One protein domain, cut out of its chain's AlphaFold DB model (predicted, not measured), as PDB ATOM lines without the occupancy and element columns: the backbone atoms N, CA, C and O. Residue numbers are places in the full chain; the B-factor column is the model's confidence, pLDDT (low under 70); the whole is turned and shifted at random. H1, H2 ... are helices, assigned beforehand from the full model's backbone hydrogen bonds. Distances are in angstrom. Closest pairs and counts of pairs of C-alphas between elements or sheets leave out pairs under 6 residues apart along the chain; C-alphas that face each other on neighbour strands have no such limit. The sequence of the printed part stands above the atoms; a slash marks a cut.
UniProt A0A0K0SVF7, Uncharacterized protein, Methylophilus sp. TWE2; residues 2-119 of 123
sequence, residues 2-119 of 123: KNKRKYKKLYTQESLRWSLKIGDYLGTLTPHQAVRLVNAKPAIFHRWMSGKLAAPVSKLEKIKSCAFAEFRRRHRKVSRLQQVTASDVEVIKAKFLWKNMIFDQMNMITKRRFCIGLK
ATOM      1  N   LYS A   2      53.995 -12.836  14.823       59.72
ATOM      2  CA  LYS A   2      53.050 -13.846  14.276       59.72
ATOM      3  C   LYS A   2      51.930 -13.240  13.405       59.72
ATOM      4  O   LYS A   2      51.675 -13.741  12.309       59.72
ATOM      5  N   ASN A   3      51.372 -12.096  13.807       72.81
ATOM      6  CA  ASN A   3      50.315 -11.414  13.048       72.81
ATOM      7  C   ASN A   3      50.800 -10.907  11.678       72.81
ATOM      8  O   ASN A   3      50.136 -11.131  10.673       72.81
ATOM      9  N   LYS A   4      52.027 -10.369  11.586       76.88
ATOM     10  CA  LYS A   4      52.627  -9.904  10.317       76.88
ATOM     11  C   LYS A   4      52.677 -11.005   9.246       76.88
ATOM     12  O   LYS A   4      52.397 -10.749   8.077       76.88
ATOM     13  N   ARG A   5      53.001 -12.246   9.635       82.56
ATOM     14  CA  ARG A   5      53.003 -13.402   8.716       82.56
ATOM     15  C   ARG A   5      51.584 -13.784   8.285       82.56
ATOM     16  O   ARG A   5      51.382 -14.059   7.105       82.56
ATOM     17  N   LYS A   6      50.616 -13.763   9.210       84.56
ATOM     18  CA  LYS A   6      49.191 -14.012   8.926       84.56
ATOM     19  C   LYS A   6      48.640 -12.999   7.913       84.56
ATOM     20  O   LYS A   6      48.098 -13.409   6.891       84.56
ATOM     21  N   TYR A   7      48.881 -11.704   8.124       82.88
ATOM     22  CA  TYR A   7      48.452 -10.649   7.197       82.88
ATOM     23  C   TYR A   7      49.085 -10.787   5.816       82.88
ATOM     24  O   TYR A   7      48.402 -10.650   4.806       82.88
ATOM     25  N   LYS A   8      50.376 -11.131   5.745       86.06
ATOM     26  CA  LYS A   8      51.059 -11.331   4.460       86.06
ATOM     27  C   LYS A   8      50.450 -12.483   3.650       86.06
ATOM     28  O   LYS A   8      50.354 -12.376   2.427       86.06
ATOM     29  N   LYS A   9      50.034 -13.568   4.312       90.12
ATOM     30  CA  LYS A   9      49.344 -14.700   3.671       90.12
ATOM     31  C   LYS A   9      47.963 -14.295   3.154       90.12
ATOM     32  O   LYS A   9      47.670 -14.547   1.993       90.12
ATOM     33  N   LEU A  10      47.174 -13.602   3.977       88.44
ATOM     34  CA  LEU A  10      45.850 -13.110   3.590       88.44
ATOM     35  C   LEU A  10      45.928 -12.123   2.418       88.44
ATOM     36  O   LEU A  10      45.258 -12.299   1.408       88.44
ATOM     37  N   TYR A  11      46.807 -11.124   2.510       87.62
ATOM     38  CA  TYR A  11      47.016 -10.163   1.431       87.62
ATOM     39  C   TYR A  11      47.452 -10.852   0.133       87.62
ATOM     40  O   TYR A  11      46.962 -10.510  -0.940       87.62
ATOM     41  N   THR A  12      48.358 -11.835   0.225       91.06
ATOM     42  CA  THR A  12      48.764 -12.651  -0.930       91.06
ATOM     43  C   THR A  12      47.550 -13.310  -1.576       91.06
ATOM     44  O   THR A  12      47.366 -13.184  -2.783       91.06
ATOM     45  N   GLN A  13      46.749 -14.013  -0.776       93.81
ATOM     46  CA  GLN A  13      45.592 -14.772  -1.237       93.81
ATOM     47  C   GLN A  13      44.593 -13.872  -1.966       93.81
ATOM     48  O   GLN A  13      44.260 -14.132  -3.122       93.81
ATOM     49  N   GLU A  14      44.166 -12.789  -1.322       89.88
ATOM     50  CA  GLU A  14      43.172 -11.877  -1.888       89.88
ATOM     51  C   GLU A  14      43.709 -11.131  -3.117       89.88
ATOM     52  O   GLU A  14      43.030 -11.010  -4.138       89.88
ATOM     53  N   SER A  15      44.978 -10.711  -3.080       88.25
ATOM     54  CA  SER A  15      45.610 -10.052  -4.221       88.25
ATOM     55  C   SER A  15      45.765 -10.978  -5.427       88.25
ATOM     56  O   SER A  15      45.644 -10.496  -6.554       88.25
ATOM     57  N   LEU A  16      46.065 -12.265  -5.224       92.19
ATOM     58  CA  LEU A  16      46.150 -13.240  -6.313       92.19
ATOM     59  C   LEU A  16      44.778 -13.496  -6.927       92.19
ATOM     60  O   LEU A  16      44.650 -13.403  -8.142       92.19
ATOM     61  N   ARG A  17      43.756 -13.741  -6.097       92.56
ATOM     62  CA  ARG A  17      42.373 -13.946  -6.557       92.56
ATOM     63  C   ARG A  17      41.893 -12.785  -7.416       92.56
ATOM     64  O   ARG A  17      41.425 -13.002  -8.527       92.56
ATOM     65  N   TRP A  18      42.094 -11.558  -6.939       90.38
ATOM     66  CA  TRP A  18      41.736 -10.361  -7.692       90.38
ATOM     67  C   TRP A  18      42.504 -10.234  -9.012       90.38
ATOM     68  O   TRP A  18      41.907  -9.981 -10.054       90.38
ATOM     69  N   SER A  19      43.828 -10.419  -8.982       89.81
ATOM     70  CA  SER A  19      44.659 -10.248 -10.183       89.81
ATOM     71  C   SER A  19      44.330 -11.291 -11.247       89.81
ATOM     72  O   SER A  19      44.270 -10.946 -12.415       89.81
ATOM     73  N   LEU A  20      44.081 -12.546 -10.858       91.81
ATOM     74  CA  LEU A  20      43.677 -13.591 -11.798       91.81
ATOM     75  C   LEU A  20      42.289 -13.323 -12.377       91.81
ATOM     76  O   LEU A  20      42.119 -13.463 -13.576       91.81
ATOM     77  N   LYS A  21      41.328 -12.872 -11.562       90.50
ATOM     78  CA  LYS A  21      39.982 -12.525 -12.039       90.50
ATOM     79  C   LYS A  21      40.013 -11.421 -13.096       90.50
ATOM     80  O   LYS A  21      39.358 -11.526 -14.126       90.50
ATOM     81  N   ILE A  22      40.786 -10.366 -12.843       86.56
ATOM     82  CA  ILE A  22      40.943  -9.271 -13.803       86.56
ATOM     83  C   ILE A  22      41.745  -9.716 -15.025       86.56
ATOM     84  O   ILE A  22      41.347  -9.416 -16.144       86.56
ATOM     85  N   GLY A  23      42.837 -10.457 -14.822       86.31
ATOM     86  CA  GLY A  23      43.657 -10.976 -15.913       86.31
ATOM     87  C   GLY A  23      42.875 -11.876 -16.867       86.31
ATOM     88  O   GLY A  23      43.033 -11.747 -18.077       86.31
ATOM     89  N   ASP A  24      41.997 -12.719 -16.330       88.69
ATOM     90  CA  ASP A  24      41.115 -13.606 -17.089       88.69
ATOM     91  C   ASP A  24      40.053 -12.814 -17.864       88.69
ATOM     92  O   ASP A  24      39.926 -12.977 -19.074       88.69
ATOM     93  N   TYR A  25      39.382 -11.852 -17.210       86.38
ATOM     94  CA  TYR A  25      38.411 -10.967 -17.867       86.38
ATOM     95  C   TYR A  25      39.010 -10.172 -19.036       86.38
ATOM     96  O   TYR A  25      38.345  -9.936 -20.043       86.38
ATOM     97  N   LEU A  26      40.257  -9.727 -18.884       81.94
ATOM     98  CA  LEU A  26      40.978  -8.963 -19.899       81.94
ATOM     99  C   LEU A  26      41.672  -9.856 -20.939       81.94
ATOM    100  O   LEU A  26      42.243  -9.338 -21.886       81.94
ATOM    101  N   GLY A  27      41.694 -11.180 -20.755       83.31
ATOM    102  CA  GLY A  27      42.456 -12.091 -21.616       83.31
ATOM    103  C   GLY A  27      43.982 -11.938 -21.513       83.31
ATOM    104  O   GLY A  27      44.712 -12.420 -22.374       83.31
ATOM    105  N   THR A  28      44.492 -11.285 -20.464       83.62
ATOM    106  CA  THR A  28      45.926 -10.975 -20.293       83.62
ATOM    107  C   THR A  28      46.681 -11.992 -19.445       83.62
ATOM    108  O   THR A  28      47.908 -12.091 -19.539       83.62
ATOM    109  N   LEU A  29      45.980 -12.719 -18.572       88.25
ATOM    110  CA  LEU A  29      46.597 -13.718 -17.710       88.25
ATOM    111  C   LEU A  29      45.587 -14.751 -17.211       88.25
ATOM    112  O   LEU A  29      44.756 -14.444 -16.359       88.25
ATOM    113  N   THR A  30      45.752 -16.003 -17.633       88.19
ATOM    114  CA  THR A  30      44.995 -17.136 -17.079       88.19
ATOM    115  C   THR A  30      45.683 -17.744 -15.847       88.19
ATOM    116  O   THR A  30      46.900 -17.590 -15.667       88.19
ATOM    117  N   PRO A  31      44.966 -18.504 -14.994       83.69
ATOM    118  CA  PRO A  31      45.570 -19.194 -13.851       83.69
ATOM    119  C   PRO A  31      46.736 -20.115 -14.237       83.69
ATOM    120  O   PRO A  31      47.781 -20.088 -13.586       83.69
ATOM    121  N   HIS A  32      46.609 -20.879 -15.326       86.94
ATOM    122  CA  HIS A  32      47.674 -21.763 -15.815       86.94
ATOM    123  C   HIS A  32      48.906 -20.981 -16.288       86.94
ATOM    124  O   HIS A  32      50.042 -21.351 -15.973       86.94
ATOM    125  N   GLN A  33      48.692 -19.868 -16.996       89.44
ATOM    126  CA  GLN A  33      49.770 -18.970 -17.408       89.44
ATOM    127  C   GLN A  33      50.453 -18.330 -16.198       89.44
ATOM    128  O   GLN A  33      51.675 -18.212 -16.192       89.44
ATOM    129  N   ALA A  34      49.713 -17.986 -15.141       90.31
ATOM    130  CA  ALA A  34      50.279 -17.401 -13.929       90.31
ATOM    131  C   ALA A  34      51.269 -18.341 -13.220       90.31
ATOM    132  O   ALA A  34      52.326 -17.884 -12.782       90.31
ATOM    133  N   VAL A  35      50.976 -19.649 -13.156       91.50
ATOM    134  CA  VAL A  35      51.899 -20.654 -12.591       91.50
ATOM    135  C   VAL A  35      53.219 -20.689 -13.370       91.50
ATOM    136  O   VAL A  35      54.298 -20.644 -12.771       91.50
ATOM    137  N   ARG A  36      53.140 -20.701 -14.708       91.31
ATOM    138  CA  ARG A  36      54.314 -20.681 -15.597       91.31
ATOM    139  C   ARG A  36      55.077 -19.358 -15.501       91.31
ATOM    140  O   ARG A  36      56.295 -19.358 -15.348       91.31
ATOM    141  N   LEU A  37      54.365 -18.230 -15.485       90.44
ATOM    142  CA  LEU A  37      54.915 -16.871 -15.424       90.44
ATOM    143  C   LEU A  37      55.857 -16.677 -14.232       90.44
ATOM    144  O   LEU A  37      56.910 -16.038 -14.346       90.44
ATOM    145  N   VAL A  38      55.480 -17.209 -13.069       91.88
ATOM    146  CA  VAL A  38      56.280 -17.110 -11.844       91.88
ATOM    147  C   VAL A  38      57.257 -18.261 -11.650       91.88
ATOM    148  O   VAL A  38      58.012 -18.214 -10.677       91.88
ATOM    149  N   ASN A  39      57.299 -19.234 -12.563       91.75
ATOM    150  CA  ASN A  39      58.093 -20.455 -12.443       91.75
ATOM    151  C   ASN A  39      57.926 -21.100 -11.052       91.75
ATOM    152  O   ASN A  39      58.888 -21.273 -10.303       91.75
ATOM    153  N   ALA A  40      56.675 -21.321 -10.646       90.31
ATOM    154  CA  ALA A  40      56.343 -21.961  -9.377       90.31
ATOM    155  C   ALA A  40      55.769 -23.353  -9.639       90.31
ATOM    156  O   ALA A  40      54.991 -23.539 -10.570       90.31
ATOM    157  N   LYS A  41      56.093 -24.329  -8.780       93.06
ATOM    158  CA  LYS A  41      55.408 -25.629  -8.817       93.06
ATOM    159  C   LYS A  41      53.900 -25.410  -8.591       93.06
ATOM    160  O   LYS A  41      53.559 -24.636  -7.687       93.06
ATOM    161  N   PRO A  42      53.000 -26.116  -9.304       91.44
ATOM    162  CA  PRO A  42      51.553 -25.963  -9.131       91.44
ATOM    163  C   PRO A  42      51.107 -26.070  -7.667       91.44
ATOM    164  O   PRO A  42      50.374 -25.217  -7.175       91.44
ATOM    165  N   ALA A  43      51.652 -27.034  -6.918       93.88
ATOM    166  CA  ALA A  43      51.363 -27.203  -5.494       93.88
ATOM    167  C   ALA A  43      51.719 -25.966  -4.642       93.88
ATOM    168  O   ALA A  43      50.988 -25.607  -3.720       93.88
ATOM    169  N   ILE A  44      52.822 -25.274  -4.950       93.25
ATOM    170  CA  ILE A  44      53.223 -24.043  -4.248       93.25
ATOM    171  C   ILE A  44      52.245 -22.914  -4.579       93.25
ATOM    172  O   ILE A  44      51.800 -22.202  -3.679       93.25
ATOM    173  N   PHE A  45      51.868 -22.787  -5.850       92.31
ATOM    174  CA  PHE A  45      50.903 -21.788  -6.293       92.31
ATOM    175  C   PHE A  45      49.521 -22.003  -5.651       92.31
ATOM    176  O   PHE A  45      48.933 -21.064  -5.114       92.31
ATOM    177  N   HIS A  46      49.047 -23.251  -5.578       93.31
ATOM    178  CA  HIS A  46      47.826 -23.610  -4.849       93.31
ATOM    179  C   HIS A  46      47.902 -23.249  -3.360       93.31
ATOM    180  O   HIS A  46      46.922 -22.785  -2.770       93.31
ATOM    181  N   ARG A  47      49.072 -23.398  -2.725       94.31
ATOM    182  CA  ARG A  47      49.277 -22.965  -1.333       94.31
ATOM    183  C   ARG A  47      49.220 -21.446  -1.170       94.31
ATOM    184  O   ARG A  47      48.804 -20.991  -0.106       94.31
ATOM    185  N   TRP A  48      49.594 -20.668  -2.188       94.62
ATOM    186  CA  TRP A  48      49.378 -19.215  -2.189       94.62
ATOM    187  C   TRP A  48      47.895 -18.863  -2.326       94.62
ATOM    188  O   TRP A  48      47.376 -18.079  -1.535       94.62
ATOM    189  N   MET A  49      47.196 -19.507  -3.264       92.00
ATOM    190  CA  MET A  49      45.760 -19.300  -3.517       92.00
ATOM    191  C   MET A  49      44.852 -19.704  -2.347       92.00
ATOM    192  O   MET A  49      43.774 -19.137  -2.171       92.00
ATOM    193  N   SER A  50      45.284 -20.671  -1.538       92.38
ATOM    194  CA  SER A  50      44.579 -21.122  -0.328       92.38
ATOM    195  C   SER A  50      44.986 -20.365   0.940       92.38
ATOM    196  O   SER A  50      44.518 -20.700   2.024       92.38
ATOM    197  N   GLY A  51      45.901 -19.392   0.848       90.81
ATOM    198  CA  GLY A  51      46.396 -18.649   2.011       90.81
ATOM    199  C   GLY A  51      47.274 -19.475   2.965       90.81
ATOM    200  O   GLY A  51      47.707 -18.971   4.001       90.81
ATOM    201  N   LYS A  52      47.605 -20.731   2.626       92.44
ATOM    202  CA  LYS A  52      48.504 -21.590   3.421       92.44
ATOM    203  C   LYS A  52      49.937 -21.042   3.434       92.44
ATOM    204  O   LYS A  52      50.641 -21.151   4.447       92.44
ATOM    205  N   LEU A  53      50.365 -20.416   2.335       93.00
ATOM    206  CA  LEU A  53      51.700 -19.846   2.137       93.00
ATOM    207  C   LEU A  53      51.605 -18.429   1.548       93.00
ATOM    208  O   LEU A  53      50.744 -18.157   0.725       93.00
ATOM    209  N   ALA A  54      52.502 -17.524   1.948       92.25
ATOM    210  CA  ALA A  54      52.596 -16.204   1.323       92.25
ATOM    211  C   ALA A  54      53.509 -16.273   0.094       92.25
ATOM    212  O   ALA A  54      54.555 -16.925   0.135       92.25
ATOM    213  N   ALA A  55      53.146 -15.562  -0.967       91.69
ATOM    214  CA  ALA A  55      53.970 -15.469  -2.156       91.69
ATOM    215  C   ALA A  55      55.123 -14.487  -1.902       91.69
ATOM    216  O   ALA A  55      54.963 -13.501  -1.165       91.69
ATOM    217  N   PRO A  56      56.297 -14.708  -2.513       91.75
ATOM    218  CA  PRO A  56      57.311 -13.669  -2.594       91.75
ATOM    219  C   PRO A  56      56.734 -12.433  -3.294       91.75
ATOM    220  O   PRO A  56      56.025 -12.554  -4.296       91.75
ATOM    221  N   VAL A  57      57.067 -11.241  -2.791       86.81
ATOM    222  CA  VAL A  57      56.551  -9.970  -3.335       86.81
ATOM    223  C   VAL A  57      56.904  -9.831  -4.816       86.81
ATOM    224  O   VAL A  57      56.049  -9.464  -5.608       86.81
ATOM    225  N   SER A  58      58.117 -10.222  -5.214       86.50
ATOM    226  CA  SER A  58      58.561 -10.203  -6.613       86.50
ATOM    227  C   SER A  58      57.687 -11.055  -7.540       86.50
ATOM    228  O   SER A  58      57.365 -10.632  -8.648       86.50
ATOM    229  N   LYS A  59      57.256 -12.240  -7.089       91.75
ATOM    230  CA  LYS A  59      56.369 -13.126  -7.860       91.75
ATOM    231  C   LYS A  59      54.952 -12.553  -7.938       91.75
ATOM    232  O   LYS A  59      54.354 -12.558  -9.010       91.75
ATOM    233  N   LEU A  60      54.448 -12.009  -6.828       88.81
ATOM    234  CA  LEU A  60      53.138 -11.361  -6.778       88.81
ATOM    235  C   LEU A  60      53.079 -10.129  -7.694       88.81
ATOM    236  O   LEU A  60      52.116  -9.962  -8.437       88.81
ATOM    237  N   GLU A  61      54.122  -9.299  -7.695       86.06
ATOM    238  CA  GLU A  61      54.212  -8.138  -8.583       86.06
ATOM    239  C   GLU A  61      54.342  -8.535 -10.053       86.06
ATOM    240  O   GLU A  61      53.752  -7.870 -10.901       86.06
ATOM    241  N   LYS A  62      55.024  -9.646 -10.368       87.44
ATOM    242  CA  LYS A  62      55.073 -10.182 -11.737       87.44
ATOM    243  C   LYS A  62      53.682 -10.599 -12.231       87.44
ATOM    244  O   LYS A  62      53.300 -10.218 -13.333       87.44
ATOM    245  N   ILE A  63      52.909 -11.308 -11.401       90.19
ATOM    246  CA  ILE A  63      51.521 -11.708 -11.708       90.19
ATOM    247  C   ILE A  63      50.644 -10.482 -11.917       90.19
ATOM    248  O   ILE A  63      50.000 -10.372 -12.953       90.19
ATOM    249  N   LYS A  64      50.668  -9.527 -10.978       88.44
ATOM    250  CA  LYS A  64      49.943  -8.264 -11.137       88.44
ATOM    251  C   LYS A  64      50.361  -7.571 -12.435       88.44
ATOM    252  O   LYS A  64      49.518  -7.120 -13.192       88.44
ATOM    253  N   SER A  65      51.656  -7.495 -12.724       83.31
ATOM    254  CA  SER A  65      52.128  -6.807 -13.924       83.31
ATOM    255  C   SER A  65      51.622  -7.419 -15.215       83.31
ATOM    256  O   SER A  65      51.344  -6.661 -16.133       83.31
ATOM    257  N   CYS A  66      51.494  -8.742 -15.272       84.69
ATOM    258  CA  CYS A  66      50.946  -9.426 -16.435       84.69
ATOM    259  C   CYS A  66      49.418  -9.293 -16.501       84.69
ATOM    260  O   CYS A  66      48.890  -8.914 -17.535       84.69
ATOM    261  N   ALA A  67      48.717  -9.493 -15.381       85.56
ATOM    262  CA  ALA A  67      47.259  -9.349 -15.307       85.56
ATOM    263  C   ALA A  67      46.765  -7.930 -15.632       85.56
ATOM    264  O   ALA A  67      45.636  -7.728 -16.058       85.56
ATOM    265  N   PHE A  68      47.614  -6.931 -15.395       80.25
ATOM    266  CA  PHE A  68      47.355  -5.535 -15.728       80.25
ATOM    267  C   PHE A  68      48.233  -5.064 -16.907       80.25
ATOM    268  O   PHE A  68      48.454  -3.861 -17.033       80.25
ATOM    269  N   ALA A  69      48.777  -5.965 -17.741       73.19
ATOM    270  CA  ALA A  69      49.761  -5.631 -18.785       73.19
ATOM    271  C   ALA A  69      49.215  -4.652 -19.830       73.19
ATOM    272  O   ALA A  69      49.887  -3.668 -20.142       73.19
ATOM    273  N   GLU A  70      47.973  -4.850 -20.277       64.00
ATOM    274  CA  GLU A  70      47.249  -3.918 -21.162       64.00
ATOM    275  C   GLU A  70      47.140  -2.497 -20.588       64.00
ATOM    276  O   GLU A  70      46.937  -1.524 -21.312       64.00
ATOM    277  N   PHE A  71      47.337  -2.361 -19.278       61.25
ATOM    278  CA  PHE A  71      47.197  -1.123 -18.526       61.25
ATOM    279  C   PHE A  71      48.538  -0.626 -17.958       61.25
ATOM    280  O   PHE A  71      48.577   0.417 -17.305       61.25
ATOM    281  N   ARG A  72      49.659  -1.330 -18.203       56.53
ATOM    282  CA  ARG A  72      50.993  -1.011 -17.656       56.53
ATOM    283  C   ARG A  72      52.052  -0.793 -18.736       56.53
ATOM    284  O   ARG A  72      53.028  -1.534 -18.838       56.53
ATOM    285  N   ARG A  73      51.981   0.351 -19.413       47.25
ATOM    286  CA  ARG A  73      53.203   1.053 -19.839       47.25
ATOM    287  C   ARG A  73      53.398   2.284 -18.946       47.25
ATOM    288  O   ARG A  73      52.719   3.284 -19.118       47.25
ATOM    289  N   ARG A  74      54.381   2.168 -18.033       47.72
ATOM    290  CA  ARG A  74      55.105   3.238 -17.300       47.72
ATOM    291  C   ARG A  74      54.571   3.792 -15.962       47.72
ATOM    292  O   ARG A  74      54.530   4.998 -15.810       47.72
ATOM    293  N   HIS A  75      54.368   2.972 -14.920       45.56
ATOM    294  CA  HIS A  75      54.446   3.486 -13.532       45.56
ATOM    295  C   HIS A  75      55.054   2.468 -12.546       45.56
ATOM    296  O   HIS A  75      54.436   1.463 -12.202       45.56
ATOM    297  N   ARG A  76      56.266   2.756 -12.045       46.53
ATOM    298  CA  ARG A  76      56.772   2.258 -10.754       46.53
ATOM    299  C   ARG A  76      56.551   3.371  -9.726       46.53
ATOM    300  O   ARG A  76      57.368   4.276  -9.630       46.53
ATOM    301  N   LYS A  77      55.486   3.298  -8.928       45.16
ATOM    302  CA  LYS A  77      55.524   3.860  -7.569       45.16
ATOM    303  C   LYS A  77      55.522   2.684  -6.609       45.16
ATOM    304  O   LYS A  77      54.593   1.881  -6.592       45.16
ATOM    305  N   VAL A  78      56.608   2.552  -5.857       41.78
ATOM    306  CA  VAL A  78      56.712   1.595  -4.758       41.78
ATOM    307  C   VAL A  78      55.723   2.056  -3.690       41.78
ATOM    308  O   VAL A  78      55.999   3.010  -2.966       41.78
ATOM    309  N   SER A  79      54.549   1.425  -3.596       41.78
ATOM    310  CA  SER A  79      53.688   1.626  -2.429       41.78
ATOM    311  C   SER A  79      54.431   1.095  -1.211       41.78
ATOM    312  O   SER A  79      54.621  -0.115  -1.068       41.78
ATOM    313  N   ARG A  80      54.873   2.003  -0.333       38.47
ATOM    314  CA  ARG A  80      55.346   1.635   1.001       38.47
ATOM    315  C   ARG A  80      54.201   0.903   1.702       38.47
ATOM    316  O   ARG A  80      53.089   1.418   1.781       38.47
ATOM    317  N   LEU A  81      54.469  -0.318   2.159       43.91
ATOM    318  CA  LEU A  81      53.571  -1.057   3.044       43.91
ATOM    319  C   LEU A  81      53.405  -0.227   4.325       43.91
ATOM    320  O   LEU A  81      54.309  -0.216   5.159       43.91
ATOM    321  N   GLN A  82      52.291   0.499   4.447       45.72
ATOM    322  CA  GLN A  82      51.910   1.166   5.693       45.72
ATOM    323  C   GLN A  82      51.740   0.127   6.806       45.72
ATOM    324  O   GLN A  82      51.405  -1.031   6.542       45.72
ATOM    325  N   GLN A  83      52.030   0.531   8.043       41.19
ATOM    326  CA  GLN A  83      51.826  -0.313   9.213       41.19
ATOM    327  C   GLN A  83      50.333  -0.567   9.425       41.19
ATOM    328  O   GLN A  83      49.506   0.334   9.390       41.19
ATOM    329  N   VAL A  84      50.048  -1.846   9.608       51.06
ATOM    330  CA  VAL A  84      48.741  -2.490   9.673       51.06
ATOM    331  C   VAL A  84      48.463  -2.727  11.170       51.06
ATOM    332  O   VAL A  84      49.214  -3.462  11.818       51.06
ATOM    333  N   THR A  85      47.468  -2.032  11.720       56.50
ATOM    334  CA  THR A  85      46.911  -2.147  13.081       56.50
ATOM    335  C   THR A  85      45.989  -3.377  13.263       56.50
ATOM    336  O   THR A  85      45.867  -4.255  12.409       56.50
ATOM    337  N   ALA A  86      45.363  -3.522  14.437       52.69
ATOM    338  CA  ALA A  86      44.596  -4.715  14.813       52.69
ATOM    339  C   ALA A  86      43.279  -4.927  14.019       52.69
ATOM    340  O   ALA A  86      42.798  -6.058  13.966       52.69
ATOM    341  N   SER A  87      42.752  -3.905  13.327       60.09
ATOM    342  CA  SER A  87      41.516  -3.964  12.508       60.09
ATOM    343  C   SER A  87      41.738  -4.442  11.052       60.09
ATOM    344  O   SER A  87      40.829  -4.539  10.231       60.09
ATOM    345  N   ASP A  88      42.955  -4.826  10.682       65.50
ATOM    346  CA  ASP A  88      43.300  -4.973   9.266       65.50
ATOM    347  C   ASP A  88      42.858  -6.251   8.547       65.50
ATOM    348  O   ASP A  88      42.892  -6.304   7.317       65.50
ATOM    349  N   VAL A  89      42.445  -7.306   9.259       67.62
ATOM    350  CA  VAL A  89      41.882  -8.487   8.573       67.62
ATOM    351  C   VAL A  89      40.573  -8.107   7.894       67.62
ATOM    352  O   VAL A  89      40.367  -8.450   6.729       67.62
ATOM    353  N   GLU A  90      39.708  -7.409   8.624       73.44
ATOM    354  CA  GLU A  90      38.408  -6.964   8.137       73.44
ATOM    355  C   GLU A  90      38.580  -5.914   7.055       73.44
ATOM    356  O   GLU A  90      37.972  -6.051   6.004       73.44
ATOM    357  N   VAL A  91      39.507  -4.967   7.218       75.81
ATOM    358  CA  VAL A  91      39.810  -3.968   6.183       75.81
ATOM    359  C   VAL A  91      40.344  -4.613   4.900       75.81
ATOM    360  O   VAL A  91      39.889  -4.279   3.804       75.81
ATOM    361  N   ILE A  92      41.287  -5.564   4.989       75.62
ATOM    362  CA  ILE A  92      41.809  -6.270   3.806       75.62
ATOM    363  C   ILE A  92      40.688  -7.059   3.126       75.62
ATOM    364  O   ILE A  92      40.519  -6.944   1.910       75.62
ATOM    365  N   LYS A  93      39.909  -7.831   3.891       76.50
ATOM    366  CA  LYS A  93      38.783  -8.603   3.352       76.50
ATOM    367  C   LYS A  93      37.736  -7.688   2.727       76.50
ATOM    368  O   LYS A  93      37.393  -7.903   1.574       76.50
ATOM    369  N   ALA A  94      37.298  -6.646   3.427       75.19
ATOM    370  CA  ALA A  94      36.319  -5.673   2.953       75.19
ATOM    371  C   ALA A  94      36.793  -4.986   1.670       75.19
ATOM    372  O   ALA A  94      36.040  -4.903   0.710       75.19
ATOM    373  N   LYS A  95      38.067  -4.585   1.586       79.12
ATOM    374  CA  LYS A  95      38.640  -3.971   0.380       79.12
ATOM    375  C   LYS A  95      38.553  -4.879  -0.845       79.12
ATOM    376  O   LYS A  95      38.214  -4.407  -1.929       79.12
ATOM    377  N   PHE A  96      38.922  -6.152  -0.715       81.38
ATOM    378  CA  PHE A  96      38.887  -7.087  -1.844       81.38
ATOM    379  C   PHE A  96      37.476  -7.606  -2.129       81.38
ATOM    380  O   PHE A  96      37.127  -7.764  -3.297       81.38
ATOM    381  N   LEU A  97      36.650  -7.788  -1.098       78.56
ATOM    382  CA  LEU A  97      35.231  -8.107  -1.223       78.56
ATOM    383  C   LEU A  97      34.500  -7.004  -1.987       78.56
ATOM    384  O   LEU A  97      33.861  -7.291  -2.989       78.56
ATOM    385  N   TRP A  98      34.681  -5.745  -1.591       75.31
ATOM    386  CA  TRP A  98      34.084  -4.586  -2.250       75.31
ATOM    387  C   TRP A  98      34.510  -4.484  -3.717       75.31
ATOM    388  O   TRP A  98      33.667  -4.351  -4.597       75.31
ATOM    389  N   LYS A  99      35.809  -4.655  -4.011       80.81
ATOM    390  CA  LYS A  99      36.312  -4.704  -5.397       80.81
ATOM    391  C   LYS A  99      35.683  -5.830  -6.214       80.81
ATOM    392  O   LYS A  99      35.344  -5.610  -7.371       80.81
ATOM    393  N   ASN A 100      35.539  -7.019  -5.628       81.44
ATOM    394  CA  ASN A 100      34.926  -8.163  -6.296       81.44
ATOM    395  C   ASN A 100      33.428  -7.959  -6.530       81.44
ATOM    396  O   ASN A 100      32.988  -8.156  -7.656       81.44
ATOM    397  N   MET A 101      32.682  -7.540  -5.507       79.19
ATOM    398  CA  MET A 101      31.237  -7.314  -5.576       79.19
ATOM    399  C   MET A 101      30.887  -6.239  -6.599       79.19
ATOM    400  O   MET A 101      30.055  -6.483  -7.465       79.19
ATOM    401  N   ILE A 102      31.570  -5.090  -6.548       80.12
ATOM    402  CA  ILE A 102      31.389  -4.026  -7.539       80.12
ATOM    403  C   ILE A 102      31.660  -4.561  -8.934       80.12
ATOM    404  O   ILE A 102      30.860  -4.349  -9.838       80.12
ATOM    405  N   PHE A 103      32.776  -5.270  -9.105       82.00
ATOM    406  CA  PHE A 103      33.107  -5.822 -10.402       82.00
ATOM    407  C   PHE A 103      32.024  -6.787 -10.884       82.00
ATOM    408  O   PHE A 103      31.612  -6.662 -12.023       82.00
ATOM    409  N   ASP A 104      31.508  -7.692 -10.048       84.88
ATOM    410  CA  ASP A 104      30.499  -8.682 -10.452       84.88
ATOM    411  C   ASP A 104      29.136  -8.072 -10.777       84.88
ATOM    412  O   ASP A 104      28.533  -8.466 -11.776       84.88
ATOM    413  N   GLN A 105      28.693  -7.088  -9.992       83.94
ATOM    414  CA  GLN A 105      27.406  -6.400 -10.155       83.94
ATOM    415  C   GLN A 105      27.367  -5.460 -11.371       83.94
ATOM    416  O   GLN A 105      26.296  -5.052 -11.816       83.94
ATOM    417  N   MET A 106      28.523  -5.101 -11.932       83.62
ATOM    418  CA  MET A 106      28.596  -4.267 -13.126       83.62
ATOM    419  C   MET A 106      28.195  -5.040 -14.388       83.62
ATOM    420  O   MET A 106      28.679  -6.142 -14.660       83.62
ATOM    421  N   ASN A 107      27.390  -4.401 -15.242       84.94
ATOM    422  CA  ASN A 107      27.187  -4.880 -16.609       84.94
ATOM    423  C   ASN A 107      28.508  -4.833 -17.410       84.94
ATOM    424  O   ASN A 107      29.473  -4.167 -17.024       84.94
ATOM    425  N   MET A 108      28.561  -5.528 -18.548       80.31
ATOM    426  CA  MET A 108      29.790  -5.653 -19.344       80.31
ATOM    427  C   MET A 108      30.379  -4.310 -19.794       80.31
ATOM    428  O   MET A 108      31.598  -4.144 -19.789       80.31
ATOM    429  N   ILE A 109      29.537  -3.333 -20.140       80.50
ATOM    430  CA  ILE A 109      29.981  -1.993 -20.550       80.50
ATOM    431  C   ILE A 109      30.606  -1.262 -19.358       80.50
ATOM    432  O   ILE A 109      31.668  -0.652 -19.489       80.50
ATOM    433  N   THR A 110      29.998  -1.365 -18.178       81.62
ATOM    434  CA  THR A 110      30.505  -0.764 -16.944       81.62
ATOM    435  C   THR A 110      31.778  -1.453 -16.462       81.62
ATOM    436  O   THR A 110      32.697  -0.750 -16.068       81.62
ATOM    437  N   LYS A 111      31.910  -2.783 -16.585       81.62
ATOM    438  CA  LYS A 111      33.170  -3.510 -16.322       81.62
ATOM    439  C   LYS A 111      34.298  -3.005 -17.220       81.62
ATOM    440  O   LYS A 111      35.370  -2.662 -16.723       81.62
ATOM    441  N   ARG A 112      34.033  -2.850 -18.525       75.31
ATOM    442  CA  ARG A 112      34.980  -2.232 -19.470       75.31
ATOM    443  C   ARG A 112      35.345  -0.814 -19.036       75.31
ATOM    444  O   ARG A 112      36.525  -0.502 -18.932       75.31
ATOM    445  N   ARG A 113      34.361   0.034 -18.712       74.69
ATOM    446  CA  ARG A 113      34.588   1.411 -18.231       74.69
ATOM    447  C   ARG A 113      35.314   1.467 -16.890       74.69
ATOM    448  O   ARG A 113      36.100   2.381 -16.701       74.69
ATOM    449  N   PHE A 114      35.093   0.520 -15.985       78.19
ATOM    450  CA  PHE A 114      35.779   0.402 -14.699       78.19
ATOM    451  C   PHE A 114      37.248   0.027 -14.904       78.19
ATOM    452  O   PHE A 114      38.131   0.706 -14.383       78.19
ATOM    453  N   CYS A 115      37.524  -0.968 -15.752       74.56
ATOM    454  CA  CYS A 115      38.884  -1.312 -16.171       74.56
ATOM    455  C   CYS A 115      39.573  -0.144 -16.898       74.56
ATOM    456  O   CYS A 115      40.731   0.155 -16.623       74.56
ATOM    457  N   ILE A 116      38.849   0.594 -17.749       69.38
ATOM    458  CA  ILE A 116      39.326   1.846 -18.358       69.38
ATOM    459  C   ILE A 116      39.489   2.949 -17.297       69.38
ATOM    460  O   ILE A 116      40.397   3.756 -17.396       69.38
ATOM    461  N   GLY A 117      38.652   3.022 -16.267       61.09
ATOM    462  CA  GLY A 117      38.688   4.025 -15.197       61.09
ATOM    463  C   GLY A 117      39.867   3.837 -14.244       61.09
ATOM    464  O   GLY A 117      40.422   4.822 -13.753       61.09
ATOM    465  N   LEU A 118      40.354   2.599 -14.096       63.22
ATOM    466  CA  LEU A 118      41.661   2.303 -13.500       63.22
ATOM    467  C   LEU A 118      42.827   2.955 -14.276       63.22
ATOM    468  O   LEU A 118      43.923   3.038 -13.740       63.22
ATOM    469  N   LYS A 119      42.599   3.478 -15.493       50.69
ATOM    470  CA  LYS A 119      43.520   4.367 -16.232       50.69
ATOM    471  C   LYS A 119      43.452   5.831 -15.768       50.69
ATOM    472  O   LYS A 119      44.436   6.545 -15.915       50.69
TER     473      LYS A 119
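Overview. This is residues 2 to 119 of the 123 residues of an uncharacterized protein of Methylophilus sp. TWE2 (UniProt A0A0K0SVF7). One long helix, H1, runs through the middle, with H4 and H5 alongside it on different sides, pointing the same way. The short H3 packs crosswise on H1, H2 lies next to H3, and H6 turns off beyond the last residues of H5. Between H4 and H5 a long link arches away, and its residues 74 to 82 stick out. The printed part has 118 residues with six named helices, H1 to H6 in order, and no named strand: the class is all helix. It is compact, with a radius of gyration of the C-alphas of 14.6 A and spans of 43 by 33 by 27 A.

Arrangement. Start at H1, residues 2 to 25, the hub, which touches four helices. With residues 20 to 24 alone it only just touches H2, residues 31 to 37, with 3 pairs of C-alphas within 8 A, the closest Leu 20 and Pro 31 at 6.3 A. With residues 9 to 17 alone it touches H3, residues 42 to 49, about perpendicular at 75 degrees; C-alphas 13 and 49 come closest, 5.1 A. H4, residues 57 to 67, touches H1 at a shallow tilt of 17 degrees, the same way; the closest C-alphas, Gly 23 and Ala 67, are 4.0 A apart. H5, residues 88 to 105, touches residues 7 to 18 of H1 alone, at a shallow tilt of 10 degrees, the same way; C-alphas 14 and 96 are closest, 6.4 A. H6, residues 108 to 117, is near H1. In the six helices every O i to N i+4 pair is within hydrogen-bond range.

Along the chain. Find C-alpha 2 at (53.050, -13.846, 14.276); from there H1 runs 35.4 A. H5 starts at C-alpha 88, (43.300, -4.973, 9.266), and runs 25.1 A.

Size, cuts and confidence. The printed part has no cut. The link H4 to H5 is long, 20 residues. Look for pLDDT under 70 at residue 2, residues 70 to 89 and 116 to 119.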